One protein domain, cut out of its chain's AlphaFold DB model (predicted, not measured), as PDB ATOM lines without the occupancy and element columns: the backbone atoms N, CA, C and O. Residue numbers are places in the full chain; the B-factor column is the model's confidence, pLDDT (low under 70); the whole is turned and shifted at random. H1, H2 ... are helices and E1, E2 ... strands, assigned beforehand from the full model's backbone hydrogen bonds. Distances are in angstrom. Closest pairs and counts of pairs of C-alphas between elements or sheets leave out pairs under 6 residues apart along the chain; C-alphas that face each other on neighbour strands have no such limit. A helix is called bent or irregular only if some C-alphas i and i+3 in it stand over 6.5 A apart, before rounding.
ATOM      1  N   LYS A  24       2.851 -26.012  -9.679       97.12
ATOM      2  CA  LYS A  24       3.575 -27.245 -10.000       97.12
ATOM      3  C   LYS A  24       3.783 -28.139  -8.780       97.12
ATOM      4  O   LYS A  24       3.585 -29.346  -8.890       97.12
ATOM      5  N   ASP A  25       4.140 -27.572  -7.634       97.19
ATOM      6  CA  ASP A  25       4.393 -28.349  -6.417       97.19
ATOM      7  C   ASP A  25       3.083 -28.882  -5.818       97.19
ATOM      8  O   ASP A  25       3.002 -30.061  -5.474       97.19
ATOM      9  N   VAL A  26       2.012 -28.074  -5.829       97.50
ATOM     10  CA  VAL A  26       0.662 -28.533  -5.446       97.50
ATOM     11  C   VAL A  26       0.198 -29.695  -6.335       97.50
ATOM     12  O   VAL A  26      -0.341 -30.683  -5.832       97.50
ATOM     13  N   ALA A  27       0.429 -29.614  -7.649       98.25
ATOM     14  CA  ALA A  27       0.069 -30.675  -8.587       98.25
ATOM     15  C   ALA A  27       0.850 -31.975  -8.330       98.25
ATOM     16  O   ALA A  27       0.252 -33.050  -8.350       98.25
ATOM     17  N   LYS A  28       2.157 -31.891  -8.046       98.31
ATOM     18  CA  LYS A  28       2.982 -33.060  -7.697       98.31
ATOM     19  C   LYS A  28       2.479 -33.750  -6.438       98.31
ATOM     20  O   LYS A  28       2.216 -34.950  -6.463       98.31
ATOM     21  N   GLU A  29       2.280 -32.981  -5.368       97.88
ATOM     22  CA  GLU A  29       1.782 -33.519  -4.104       97.88
ATOM     23  C   GLU A  29       0.399 -34.158  -4.252       97.88
ATOM     24  O   GLU A  29       0.113 -35.169  -3.606       97.88
ATOM     25  N   PHE A  30      -0.452 -33.582  -5.104       98.50
ATOM     26  CA  PHE A  30      -1.766 -34.130  -5.410       98.50
ATOM     27  C   PHE A  30      -1.658 -35.461  -6.158       98.50
ATOM     28  O   PHE A  30      -2.295 -36.428  -5.746       98.50
ATOM     29  N   ILE A  31      -0.837 -35.534  -7.212       98.25
ATOM     30  CA  ILE A  31      -0.639 -36.769  -7.980       98.25
ATOM     31  C   ILE A  31      -0.105 -37.875  -7.065       98.25
ATOM     32  O   ILE A  31      -0.665 -38.965  -7.051       98.25
ATOM     33  N   GLU A  32       0.906 -37.591  -6.242       97.62
ATOM     34  CA  GLU A  32       1.440 -38.548  -5.264       97.62
ATOM     35  C   GLU A  32       0.376 -39.023  -4.267       97.62
ATOM     36  O   GLU A  32       0.271 -40.221  -3.986       97.62
ATOM     37  N   ALA A  33      -0.422 -38.097  -3.726       97.50
ATOM     38  CA  ALA A  33      -1.469 -38.426  -2.768       97.50
ATOM     39  C   ALA A  33      -2.549 -39.315  -3.395       97.50
ATOM     40  O   ALA A  33      -2.947 -40.301  -2.783       97.50
ATOM     41  N   VAL A  34      -3.000 -39.004  -4.614       97.94
ATOM     42  CA  VAL A  34      -4.000 -39.821  -5.313       97.94
ATOM     43  C   VAL A  34      -3.428 -41.185  -5.696       97.94
ATOM     44  O   VAL A  34      -4.072 -42.200  -5.447       97.94
ATOM     45  N   TYR A  35      -2.205 -41.221  -6.225       96.88
ATOM     46  CA  TYR A  35      -1.535 -42.440  -6.687       96.88
ATOM     47  C   TYR A  35      -1.249 -43.437  -5.553       96.88
ATOM     48  O   TYR A  35      -1.325 -44.644  -5.742       96.88
ATOM     49  N   THR A  36      -0.974 -42.942  -4.345       96.00
ATOM     50  CA  THR A  36      -0.793 -43.780  -3.141       96.00
ATOM     51  C   THR A  36      -2.096 -44.035  -2.375       96.00
ATOM     52  O   THR A  36      -2.105 -44.729  -1.356       96.00
ATOM     53  N   GLY A  37      -3.216 -43.479  -2.841       95.94
ATOM     54  CA  GLY A  37      -4.516 -43.625  -2.194       95.94
ATOM     55  C   GLY A  37      -4.682 -42.844  -0.887       95.94
ATOM     56  O   GLY A  37      -5.541 -43.170  -0.067       95.94
ATOM     57  N   ASN A  38      -3.874 -41.810  -0.655       96.38
ATOM     58  CA  ASN A  38      -3.949 -40.958   0.528       96.38
ATOM     59  C   ASN A  38      -5.065 -39.904   0.391       96.38
ATOM     60  O   ASN A  38      -4.816 -38.727   0.109       96.38
ATOM     61  N   ALA A  39      -6.307 -40.328   0.644       96.19
ATOM     62  CA  ALA A  39      -7.497 -39.472   0.601       96.19
ATOM     63  C   ALA A  39      -7.383 -38.218   1.481       96.19
ATOM     64  O   ALA A  39      -7.825 -37.143   1.075       96.19
ATOM     65  N   ALA A  40      -6.771 -38.329   2.664       95.31
ATOM     66  CA  ALA A  40      -6.626 -37.207   3.590       95.31
ATOM     67  C   ALA A  40      -5.722 -36.106   3.012       95.31
ATOM     68  O   ALA A  40      -6.105 -34.935   3.014       95.31
ATOM     69  N   LYS A  41      -4.559 -36.480   2.458       96.06
ATOM     70  CA  LYS A  41      -3.648 -35.532   1.798       96.06
ATOM     71  C   LYS A  41      -4.259 -34.981   0.506       96.06
ATOM     72  O   LYS A  41      -4.210 -33.777   0.283       96.06
ATOM     73  N   ALA A  42      -4.895 -35.818  -0.312       96.88
ATOM     74  CA  ALA A  42      -5.545 -35.354  -1.538       96.88
ATOM     75  C   ALA A  42      -6.670 -34.342  -1.240       96.88
ATOM     76  O   ALA A  42      -6.748 -33.296  -1.880       96.88
ATOM     77  N   SER A  43      -7.488 -34.593  -0.210       96.38
ATOM     78  CA  SER A  43      -8.631 -33.742   0.160       96.38
ATOM     79  C   SER A  43      -8.247 -32.323   0.583       96.38
ATOM     80  O   SER A  43      -9.081 -31.425   0.488       96.38
ATOM     81  N   VAL A  44      -7.013 -32.099   1.052       95.31
ATOM     82  CA  VAL A  44      -6.533 -30.750   1.405       95.31
ATOM     83  C   VAL A  44      -5.915 -30.006   0.222       95.31
ATOM     84  O   VAL A  44      -5.682 -28.804   0.334       95.31
ATOM     85  N   LEU A  45      -5.664 -30.673  -0.908       96.94
ATOM     86  CA  LEU A  45      -5.024 -30.095  -2.099       96.94
ATOM     87  C   LEU A  45      -6.018 -29.733  -3.207       96.94
ATOM     88  O   LEU A  45      -5.653 -29.037  -4.149       96.94
ATOM     89  N   VAL A  46      -7.265 -30.185  -3.107       97.25
ATOM     90  CA  VAL A  46      -8.308 -29.984  -4.122       97.25
ATOM     91  C   VAL A  46      -9.230 -28.817  -3.791       97.25
ATOM     92  O   VAL A  46      -9.314 -28.396  -2.638       97.25
ATOM     93  N   THR A  47      -9.929 -28.305  -4.804       96.88
ATOM     94  CA  THR A  47     -10.980 -27.295  -4.599       96.88
ATOM     95  C   THR A  47     -12.138 -27.882  -3.793       96.88
ATOM     96  O   THR A  47     -12.419 -29.083  -3.906       96.88
ATOM     97  N   GLU A  48     -12.874 -27.056  -3.042       94.88
ATOM     98  CA  GLU A  48     -14.067 -27.535  -2.319       94.88
ATOM     99  C   GLU A  48     -15.110 -28.150  -3.275       94.88
ATOM    100  O   GLU A  48     -15.753 -29.147  -2.943       94.88
ATOM    101  N   LYS A  49     -15.206 -27.638  -4.513       94.69
ATOM    102  CA  LYS A  49     -16.106 -28.160  -5.557       94.69
ATOM    103  C   LYS A  49     -15.798 -29.608  -5.953       94.69
ATOM    104  O   LYS A  49     -16.720 -30.355  -6.276       94.69
ATOM    105  N   THR A  50     -14.526 -30.001  -5.967       95.69
ATOM    106  CA  THR A  50     -14.075 -31.327  -6.435       95.69
ATOM    107  C   THR A  50     -13.646 -32.254  -5.301       95.69
ATOM    108  O   THR A  50     -13.089 -33.324  -5.539       95.69
ATOM    109  N   LYS A  51     -13.888 -31.867  -4.049       93.94
ATOM    110  CA  LYS A  51     -13.412 -32.595  -2.868       93.94
ATOM    111  C   LYS A  51     -13.961 -34.013  -2.757       93.94
ATOM    112  O   LYS A  51     -13.246 -34.926  -2.362       93.94
ATOM    113  N   THR A  52     -15.210 -34.220  -3.167       94.62
ATOM    114  CA  THR A  52     -15.861 -35.539  -3.172       94.62
ATOM    115  C   THR A  52     -15.219 -36.525  -4.148       94.62
ATOM    116  O   THR A  52     -15.364 -37.730  -3.975       94.62
ATOM    117  N   SER A  53     -14.467 -36.052  -5.146       94.81
ATOM    118  CA  SER A  53     -13.801 -36.921  -6.120       94.81
ATOM    119  C   SER A  53     -12.621 -37.698  -5.530       94.81
ATOM    120  O   SER A  53     -12.217 -38.692  -6.118       94.81
ATOM    121  N   VAL A  54     -12.094 -37.300  -4.363       95.06
ATOM    122  CA  VAL A  54     -10.927 -37.941  -3.721       95.06
ATOM    123  C   VAL A  54     -11.248 -38.638  -2.395       95.06
ATOM    124  O   VAL A  54     -10.350 -39.143  -1.725       95.06
ATOM    125  N   THR A  55     -12.522 -38.701  -1.993       90.50
ATOM    126  CA  THR A  55     -12.912 -39.289  -0.698       90.50
ATOM    127  C   THR A  55     -12.907 -40.815  -0.691       90.50
ATOM    128  O   THR A  55     -12.793 -41.410   0.375       90.50
ATOM    129  N   ALA A  56     -13.044 -41.451  -1.856       88.94
ATOM    130  CA  ALA A  56     -13.143 -42.907  -2.004       88.94
ATOM    131  C   ALA A  56     -11.835 -43.558  -2.493       88.94
ATOM    132  O   ALA A  56     -11.861 -44.639  -3.081       88.94
ATOM    133  N   LEU A  57     -10.690 -42.902  -2.282       92.25
ATOM    134  CA  LEU A  57      -9.401 -43.469  -2.659       92.25
ATOM    135  C   LEU A  57      -9.076 -44.686  -1.792       92.25
ATOM    136  O   LEU A  57      -9.210 -44.657  -0.569       92.25
ATOM    137  N   THR A  58      -8.632 -45.752  -2.445       89.62
ATOM    138  CA  THR A  58      -8.150 -46.960  -1.772       89.62
ATOM    139  C   THR A  58      -6.643 -46.855  -1.633       89.62
ATOM    140  O   THR A  58      -5.987 -46.498  -2.605       89.62
ATOM    141  N   VAL A  59      -6.100 -47.149  -0.448       90.06
ATOM    142  CA  VAL A  59      -4.647 -47.152  -0.219       90.06
ATOM    143  C   VAL A  59      -3.985 -48.147  -1.165       90.06
ATOM    144  O   VAL A  59      -4.412 -49.299  -1.251       90.06
ATOM    145  N   GLN A  60      -2.931 -47.702  -1.842       86.75
ATOM    146  CA  GLN A  60      -2.159 -48.523  -2.767       86.75
ATOM    147  C   GLN A  60      -0.679 -48.489  -2.394       86.75
ATOM    148  O   GLN A  60      -0.178 -47.495  -1.865       86.75
ATOM    149  N   THR A  61       0.024 -49.569  -2.730       85.25
ATOM    150  CA  THR A  61       1.490 -49.631  -2.709       85.25
ATOM    151  C   THR A  61       1.963 -49.887  -4.139       85.25
ATOM    152  O   THR A  61       2.152 -51.049  -4.509       85.25
ATOM    153  N   PRO A  62       2.079 -48.835  -4.968       84.50
ATOM    154  CA  PRO A  62       2.408 -48.980  -6.380       84.50
ATOM    155  C   PRO A  62       3.786 -49.611  -6.590       84.50
ATOM    156  O   PRO A  62       4.696 -49.437  -5.774       84.50
ATOM    157  N   GLY A  63       3.947 -50.341  -7.697       82.25
ATOM    158  CA  GLY A  63       5.206 -51.031  -8.013       82.25
ATOM    159  C   GLY A  63       6.334 -50.087  -8.445       82.25
ATOM    160  O   GLY A  63       7.507 -50.439  -8.340       82.25
ATOM    161  N   ILE A  64       5.969 -48.891  -8.912       89.31
ATOM    162  CA  ILE A  64       6.865 -47.796  -9.299       89.31
ATOM    163  C   ILE A  64       6.395 -46.495  -8.654       89.31
ATOM    164  O   ILE A  64       5.216 -46.346  -8.328       89.31
ATOM    165  N   SER A  65       7.298 -45.532  -8.477       92.75
ATOM    166  CA  SER A  65       6.939 -44.247  -7.867       92.75
ATOM    167  C   SER A  65       6.048 -43.391  -8.781       92.75
ATOM    168  O   SER A  65       6.053 -43.544 -10.003       92.75
ATOM    169  N   ALA A  66       5.309 -42.440  -8.196       94.00
ATOM    170  CA  ALA A  66       4.536 -41.464  -8.971       94.00
ATOM    171  C   ALA A  66       5.441 -40.627  -9.894       94.00
ATOM    172  O   ALA A  66       5.066 -40.339 -11.029       94.00
ATOM    173  N   GLU A  67       6.647 -40.283  -9.421       93.75
ATOM    174  CA  GLU A  67       7.675 -39.597 -10.210       93.75
ATOM    175  C   GLU A  67       7.993 -40.372 -11.489       93.75
ATOM    176  O   GLU A  67       7.947 -39.801 -12.572       93.75
ATOM    177  N   GLU A  68       8.242 -41.678 -11.387       92.44
ATOM    178  CA  GLU A  68       8.545 -42.524 -12.546       92.44
ATOM    179  C   GLU A  68       7.323 -42.722 -13.455       92.44
ATOM    180  O   GLU A  68       7.438 -42.615 -14.677       92.44
ATOM    181  N   SER A  69       6.140 -42.957 -12.880       93.75
ATOM    182  CA  SER A  69       4.917 -43.266 -13.638       93.75
ATOM    183  C   SER A  69       4.374 -42.073 -14.440       93.75
ATOM    184  O   SER A  69       3.806 -42.243 -15.532       93.75
ATOM    185  N   PHE A  70       4.580 -40.858 -13.920       95.81
ATOM    186  CA  PHE A  70       4.088 -39.609 -14.506       95.81
ATOM    187  C   PHE A  70       5.181 -38.646 -14.963       95.81
ATOM    188  O   PHE A  70       4.831 -37.621 -15.538       95.81
ATOM    189  N   SER A  71       6.470 -38.934 -14.757       95.25
ATOM    190  CA  SER A  71       7.582 -38.017 -15.077       95.25
ATOM    191  C   SER A  71       7.366 -36.622 -14.472       95.25
ATOM    192  O   SER A  71       7.301 -35.614 -15.186       95.25
ATOM    193  N   LEU A  72       7.160 -36.567 -13.152       96.00
ATOM    194  CA  LEU A  72       6.727 -35.348 -12.456       96.00
ATOM    195  C   LEU A  72       7.759 -34.206 -12.549       96.00
ATOM    196  O   LEU A  72       7.394 -33.023 -12.533       96.00
ATOM    197  N   ASN A  73       9.043 -34.519 -12.703       94.44
ATOM    198  CA  ASN A  73      10.104 -33.552 -12.984       94.44
ATOM    199  C   ASN A  73       9.904 -32.790 -14.313       94.44
ATOM    200  O   ASN A  73      10.230 -31.600 -14.375       94.44
ATOM    201  N   MET A  74       9.293 -33.424 -15.319       95.81
ATOM    202  CA  MET A  74       9.018 -32.870 -16.654       95.81
ATOM    203  C   MET A  74       7.729 -32.039 -16.728       95.81
ATOM    204  O   MET A  74       7.376 -31.553 -17.804       95.81
ATOM    205  N   LEU A  75       7.004 -31.868 -15.618       97.19
ATOM    206  CA  LEU A  75       5.809 -31.026 -15.590       97.19
ATOM    207  C   LEU A  75       6.164 -29.562 -15.883       97.19
ATOM    208  O   LEU A  75       7.059 -28.989 -15.257       97.19
ATOM    209  N   ASN A  76       5.423 -28.946 -16.793       97.19
ATOM    210  CA  ASN A  76       5.490 -27.520 -17.091       97.19
ATOM    211  C   ASN A  76       4.250 -26.831 -16.532       97.19
ATOM    212  O   ASN A  76       3.162 -27.404 -16.579       97.19
ATOM    213  N   GLU A  77       4.414 -25.612 -16.026       96.62
ATOM    214  CA  GLU A  77       3.317 -24.804 -15.495       96.62
ATOM    215  C   GLU A  77       3.032 -23.594 -16.388       96.62
ATOM    216  O   GLU A  77       3.935 -23.010 -16.988       96.62
ATOM    217  N   SER A  78       1.757 -23.229 -16.475       96.44
ATOM    218  CA  SER A  78       1.282 -22.018 -17.131       96.44
ATOM    219  C   SER A  78       0.211 -21.382 -16.260       96.44
ATOM    220  O   SER A  78      -0.837 -21.986 -16.032       96.44
ATOM    221  N   GLU A  79       0.441 -20.153 -15.811       95.25
ATOM    222  CA  GLU A  79      -0.510 -19.396 -14.999       95.25
ATOM    223  C   GLU A  79      -1.271 -18.364 -15.838       95.25
ATOM    224  O   GLU A  79      -0.703 -17.685 -16.694       95.25
ATOM    225  N   ASN A  80      -2.566 -18.213 -15.563       92.56
ATOM    226  CA  ASN A  80      -3.400 -17.148 -16.104       92.56
ATOM    227  C   ASN A  80      -4.355 -16.638 -15.013       92.56
ATOM    228  O   ASN A  80      -5.421 -17.212 -14.762       92.56
ATOM    229  N   GLY A  81      -3.942 -15.566 -14.330       91.81
ATOM    230  CA  GLY A  81      -4.706 -14.911 -13.268       91.81
ATOM    231  C   GLY A  81      -4.974 -15.815 -12.059       91.81
ATOM    232  O   GLY A  81      -4.108 -15.998 -11.198       91.81
ATOM    233  N   ASN A  82      -6.200 -16.337 -11.987       94.88
ATOM    234  CA  ASN A  82      -6.681 -17.210 -10.907       94.88
ATOM    235  C   ASN A  82      -6.715 -18.691 -11.295       94.88
ATOM    236  O   ASN A  82      -7.199 -19.509 -10.519       94.88
ATOM    237  N   THR A  83      -6.213 -19.036 -12.478       96.81
ATOM    238  CA  THR A  83      -6.118 -20.418 -12.961       96.81
ATOM    239  C   THR A  83      -4.678 -20.759 -13.309       96.81
ATOM    240  O   THR A  83      -3.920 -19.883 -13.730       96.81
ATOM    241  N   ALA A  84      -4.308 -22.023 -13.150       97.50
ATOM    242  CA  ALA A  84      -3.040 -22.558 -13.616       97.50
ATOM    243  C   ALA A  84      -3.246 -23.934 -14.255       97.50
ATOM    244  O   ALA A  84      -4.141 -24.693 -13.882       97.50
ATOM    245  N   GLU A  85      -2.402 -24.258 -15.223       98.12
ATOM    246  CA  GLU A  85      -2.341 -25.568 -15.860       98.12
ATOM    247  C   GLU A  85      -0.937 -26.136 -15.660       98.12
ATOM    248  O   GLU A  85       0.048 -25.493 -16.023       98.12
ATOM    249  N   VAL A  86      -0.850 -27.336 -15.091       98.12
ATOM    250  CA  VAL A  86       0.404 -28.076 -14.908       98.12
ATOM    251  C   VAL A  86       0.318 -29.364 -15.714       98.12
ATOM    252  O   VAL A  86      -0.589 -30.167 -15.497       98.12
ATOM    253  N   LYS A  87       1.225 -29.572 -16.671       97.81
ATOM    254  CA  LYS A  87       1.135 -30.716 -17.590       97.81
ATOM    255  C   LYS A  87       2.470 -31.207 -18.135       97.81
ATOM    256  O   LYS A  87       3.458 -30.475 -18.173       97.81
ATOM    257  N   ASN A  88       2.444 -32.426 -18.649       96.50
ATOM    258  CA  ASN A  88       3.413 -32.988 -19.585       96.50
ATOM    259  C   ASN A  88       2.667 -33.884 -20.598       96.50
ATOM    260  O   ASN A  88       1.446 -33.787 -20.726       96.50
ATOM    261  N   ASP A  89       3.383 -34.757 -21.306       93.12
ATOM    262  CA  ASP A  89       2.789 -35.688 -22.277       93.12
ATOM    263  C   ASP A  89       1.936 -36.800 -21.634       93.12
ATOM    264  O   ASP A  89       1.240 -37.525 -22.343       93.12
ATOM    265  N   LEU A  90       2.008 -36.973 -20.309       95.44
ATOM    266  CA  LEU A  90       1.392 -38.081 -19.577       95.44
ATOM    267  C   LEU A  90       0.169 -37.662 -18.760       95.44
ATOM    268  O   LEU A  90      -0.739 -38.468 -18.565       95.44
ATOM    269  N   ILE A  91       0.153 -36.425 -18.264       96.75
ATOM    270  CA  ILE A  91      -0.901 -35.923 -17.386       96.75
ATOM    271  C   ILE A  91      -1.088 -34.414 -17.531       96.75
ATOM    272  O   ILE A  91      -0.148 -33.664 -17.801       96.75
ATOM    273  N   LYS A  92      -2.325 -33.968 -17.307       97.44
ATOM    274  CA  LYS A  92      -2.714 -32.561 -17.241       97.44
ATOM    275  C   LYS A  92      -3.529 -32.318 -15.975       97.44
ATOM    276  O   LYS A  92      -4.568 -32.937 -15.775       97.44
ATOM    277  N   VAL A  93      -3.085 -31.366 -15.165       98.12
ATOM    278  CA  VAL A  93      -3.717 -30.957 -13.909       98.12
ATOM    279  C   VAL A  93      -4.131 -29.496 -14.030       98.12
ATOM    280  O   VAL A  93      -3.320 -28.639 -14.376       98.12
ATOM    281  N   SER A  94      -5.405 -29.215 -13.764       98.00
ATOM    282  CA  SER A  94      -5.927 -27.843 -13.714       98.00
ATOM    283  C   SER A  94      -6.019 -27.393 -12.261       98.00
ATOM    284  O   SER A  94      -6.453 -28.166 -11.404       98.00
ATOM    285  N   LEU A  95      -5.603 -26.163 -11.982       98.19
ATOM    286  CA  LEU A  95      -5.610 -25.572 -10.652       98.19
ATOM    287  C   LEU A  95      -6.311 -24.214 -10.665       98.19
ATOM    288  O   LEU A  95      -6.269 -23.478 -11.651       98.19
ATOM    289  N   GLU A  96      -6.912 -23.872  -9.534       97.12
ATOM    290  CA  GLU A  96      -7.616 -22.617  -9.292       97.12
ATOM    291  C   GLU A  96      -7.116 -22.003  -7.977       97.12
ATOM    292  O   GLU A  96      -6.733 -22.721  -7.047       97.12
ATOM    293  N   LYS A  97      -7.081 -20.670  -7.890       95.31
ATOM    294  CA  LYS A  97      -6.818 -19.981  -6.619       95.31
ATOM    295  C   LYS A  97      -8.055 -20.056  -5.731       95.31
ATOM    296  O   LYS A  97      -9.111 -19.552  -6.104       95.31
ATOM    297  N   GLU A  98      -7.895 -20.605  -4.532       94.00
ATOM    298  CA  GLU A  98      -8.934 -20.653  -3.506       94.00
ATOM    299  C   GLU A  98      -8.344 -20.220  -2.157       94.00
ATOM    300  O   GLU A  98      -7.411 -20.827  -1.624       94.00
ATOM    301  N   GLY A  99      -8.867 -19.117  -1.613       87.81
ATOM    302  CA  GLY A  99      -8.268 -18.444  -0.462       87.81
ATOM    303  C   GLY A  99      -6.873 -17.901  -0.787       87.81
ATOM    304  O   GLY A  99      -6.689 -17.187  -1.770       87.81
ATOM    305  N   ASP A 100      -5.895 -18.246   0.048       84.50
ATOM    306  CA  ASP A 100      -4.504 -17.796  -0.084       84.50
ATOM    307  C   ASP A 100      -3.621 -18.768  -0.900       84.50
ATOM    308  O   ASP A 100      -2.402 -18.618  -0.897       84.50
ATOM    309  N   GLY A 101      -4.178 -19.790  -1.564       93.12
ATOM    310  CA  GLY A 101      -3.369 -20.827  -2.214       93.12
ATOM    311  C   GLY A 101      -3.974 -21.425  -3.478       93.12
ATOM    312  O   GLY A 101      -5.131 -21.191  -3.821       93.12
ATOM    313  N   TRP A 102      -3.158 -22.214  -4.174       97.06
ATOM    314  CA  TRP A 102      -3.583 -23.004  -5.324       97.06
ATOM    315  C   TRP A 102      -4.235 -24.311  -4.876       97.06
ATOM    316  O   TRP A 102      -3.763 -24.962  -3.941       97.06
ATOM    317  N   LYS A 103      -5.309 -24.698  -5.562       97.62
ATOM    318  CA  LYS A 103      -6.041 -25.947  -5.353       97.62
ATOM    319  C   LYS A 103      -6.291 -26.644  -6.679       97.62
ATOM    320  O   LYS A 103      -6.571 -25.995  -7.681       97.62
ATOM    321  N   VAL A 104      -6.219 -27.969  -6.688       98.06
ATOM    322  CA  VAL A 104      -6.477 -28.782  -7.879       98.06
ATOM    323  C   VAL A 104      -7.980 -28.897  -8.133       98.06
ATOM    324  O   VAL A 104      -8.743 -29.322  -7.262       98.06
ATOM    325  N   ALA A 105      -8.404 -28.579  -9.354       97.31
ATOM    326  CA  ALA A 105      -9.730 -28.910  -9.861       97.31
ATOM    327  C   ALA A 105      -9.760 -30.406 -10.231       97.31
ATOM    328  O   ALA A 105      -9.560 -30.795 -11.384       97.31
ATOM    329  N   ALA A 106      -9.953 -31.260  -9.224       96.31
ATOM    330  CA  ALA A 106      -9.853 -32.715  -9.332       96.31
ATOM    331  C   ALA A 106     -11.098 -33.336  -9.976       96.31
ATOM    332  O   ALA A 106     -11.926 -33.947  -9.304       96.31
ATOM    333  N   ALA A 107     -11.241 -33.174 -11.292       95.88
ATOM    334  CA  ALA A 107     -12.282 -33.866 -12.044       95.88
ATOM    335  C   ALA A 107     -12.210 -35.394 -11.808       95.88
ATOM    336  O   ALA A 107     -11.100 -35.929 -11.719       95.88
TER     337      ALA A 107
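AT A GLANCE: This is residues 24 to 107 of the 248 residues of the protein "DUF4878 domain-containing protein" of Chitinophagaceae bacterium (UniProt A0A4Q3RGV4). A strongly twisted sheet of four strands has one helix, H1, running across one face; H2 and H3 fold back after H1 in a zigzag near the E4 edge. A long link then swings round to short H4 on H1, and the chain enters the sheet at E1. The printed part has 84 residues, with four named helices and then four named strands, in sheet order E1 - E2 - E3 - E4, all antiparallel. The class is mixed, helices and strands; the whole is compact, with a radius of gyration of the C-alphas of 12.3 A and spans of 38 by 28 by 18 A.

HOW THE PARTS SIT: Start at H1, residues 24 to 35. It touches H2, residues 39 to 45, closest at the C-alphas of Ala 33 and Ala 42, 5.3 A; this helical hairpin runs opposite ways at a shallow tilt of 16 degrees. H2 and H3, residues 48 to 54, form another, closest at the C-alphas of Ala 39 and Val 54, 5.7 A, with a shallow tilt of 28 degrees. H4, residues 66 to 70, only just touches H1, with 3 pairs of C-alphas within 8 A, made by H1 residues 31 to 35 alone. Next look at E1, residues 76 to 80, E2, residues 83 to 87, E3, residues 92 to 98, and E4, residues 101 to 104: a meander, each strand the antiparallel neighbour of the one before. N 78 and O 85 are 2.9 A apart, N 84 and O 95 2.9 A, and N 96 and O 103 2.8 A, within hydrogen-bond range. H1 on one face makes two layers, a helix over a sheet, at a height over the sheet of 9.2 A; its closest C-alphas to E3 are those of Ala 27 and Val 93, 6.5 A. It runs across the strands, at 69 degrees to E3 on the local plane. H2 and H3 only graze the sheet, and H4 is not on it. In H1 and H4 every O i to N i+4 pair is within hydrogen-bond range; H2 has 1 of 3, with 2 of 4 O i to N i+3 pairs, and H3 0 of 3, with 3 of 4.

IN THESE COORDINATES: Find C-alpha 24 at (3.575, -27.245, -10.000); from there H1 runs 16.4 A to C-alpha 35. H3 is irregular, with C-alphas 49 and 52 7.8 A apart. E3, 19.2 A long, begins at C-alpha 92, (-2.714, -32.561, -17.241), and E4 ends at C-alpha 104, (-6.477, -28.782, -7.879).

THE WHOLE: The two C-alphas farthest apart, those of Gly 63 and Gly 81, are 37.8 A apart. The printed part has no cut; the link from H3 to H4, 11 residues, is long, and the others are tight. No printed residue is under 70 in pLDDT.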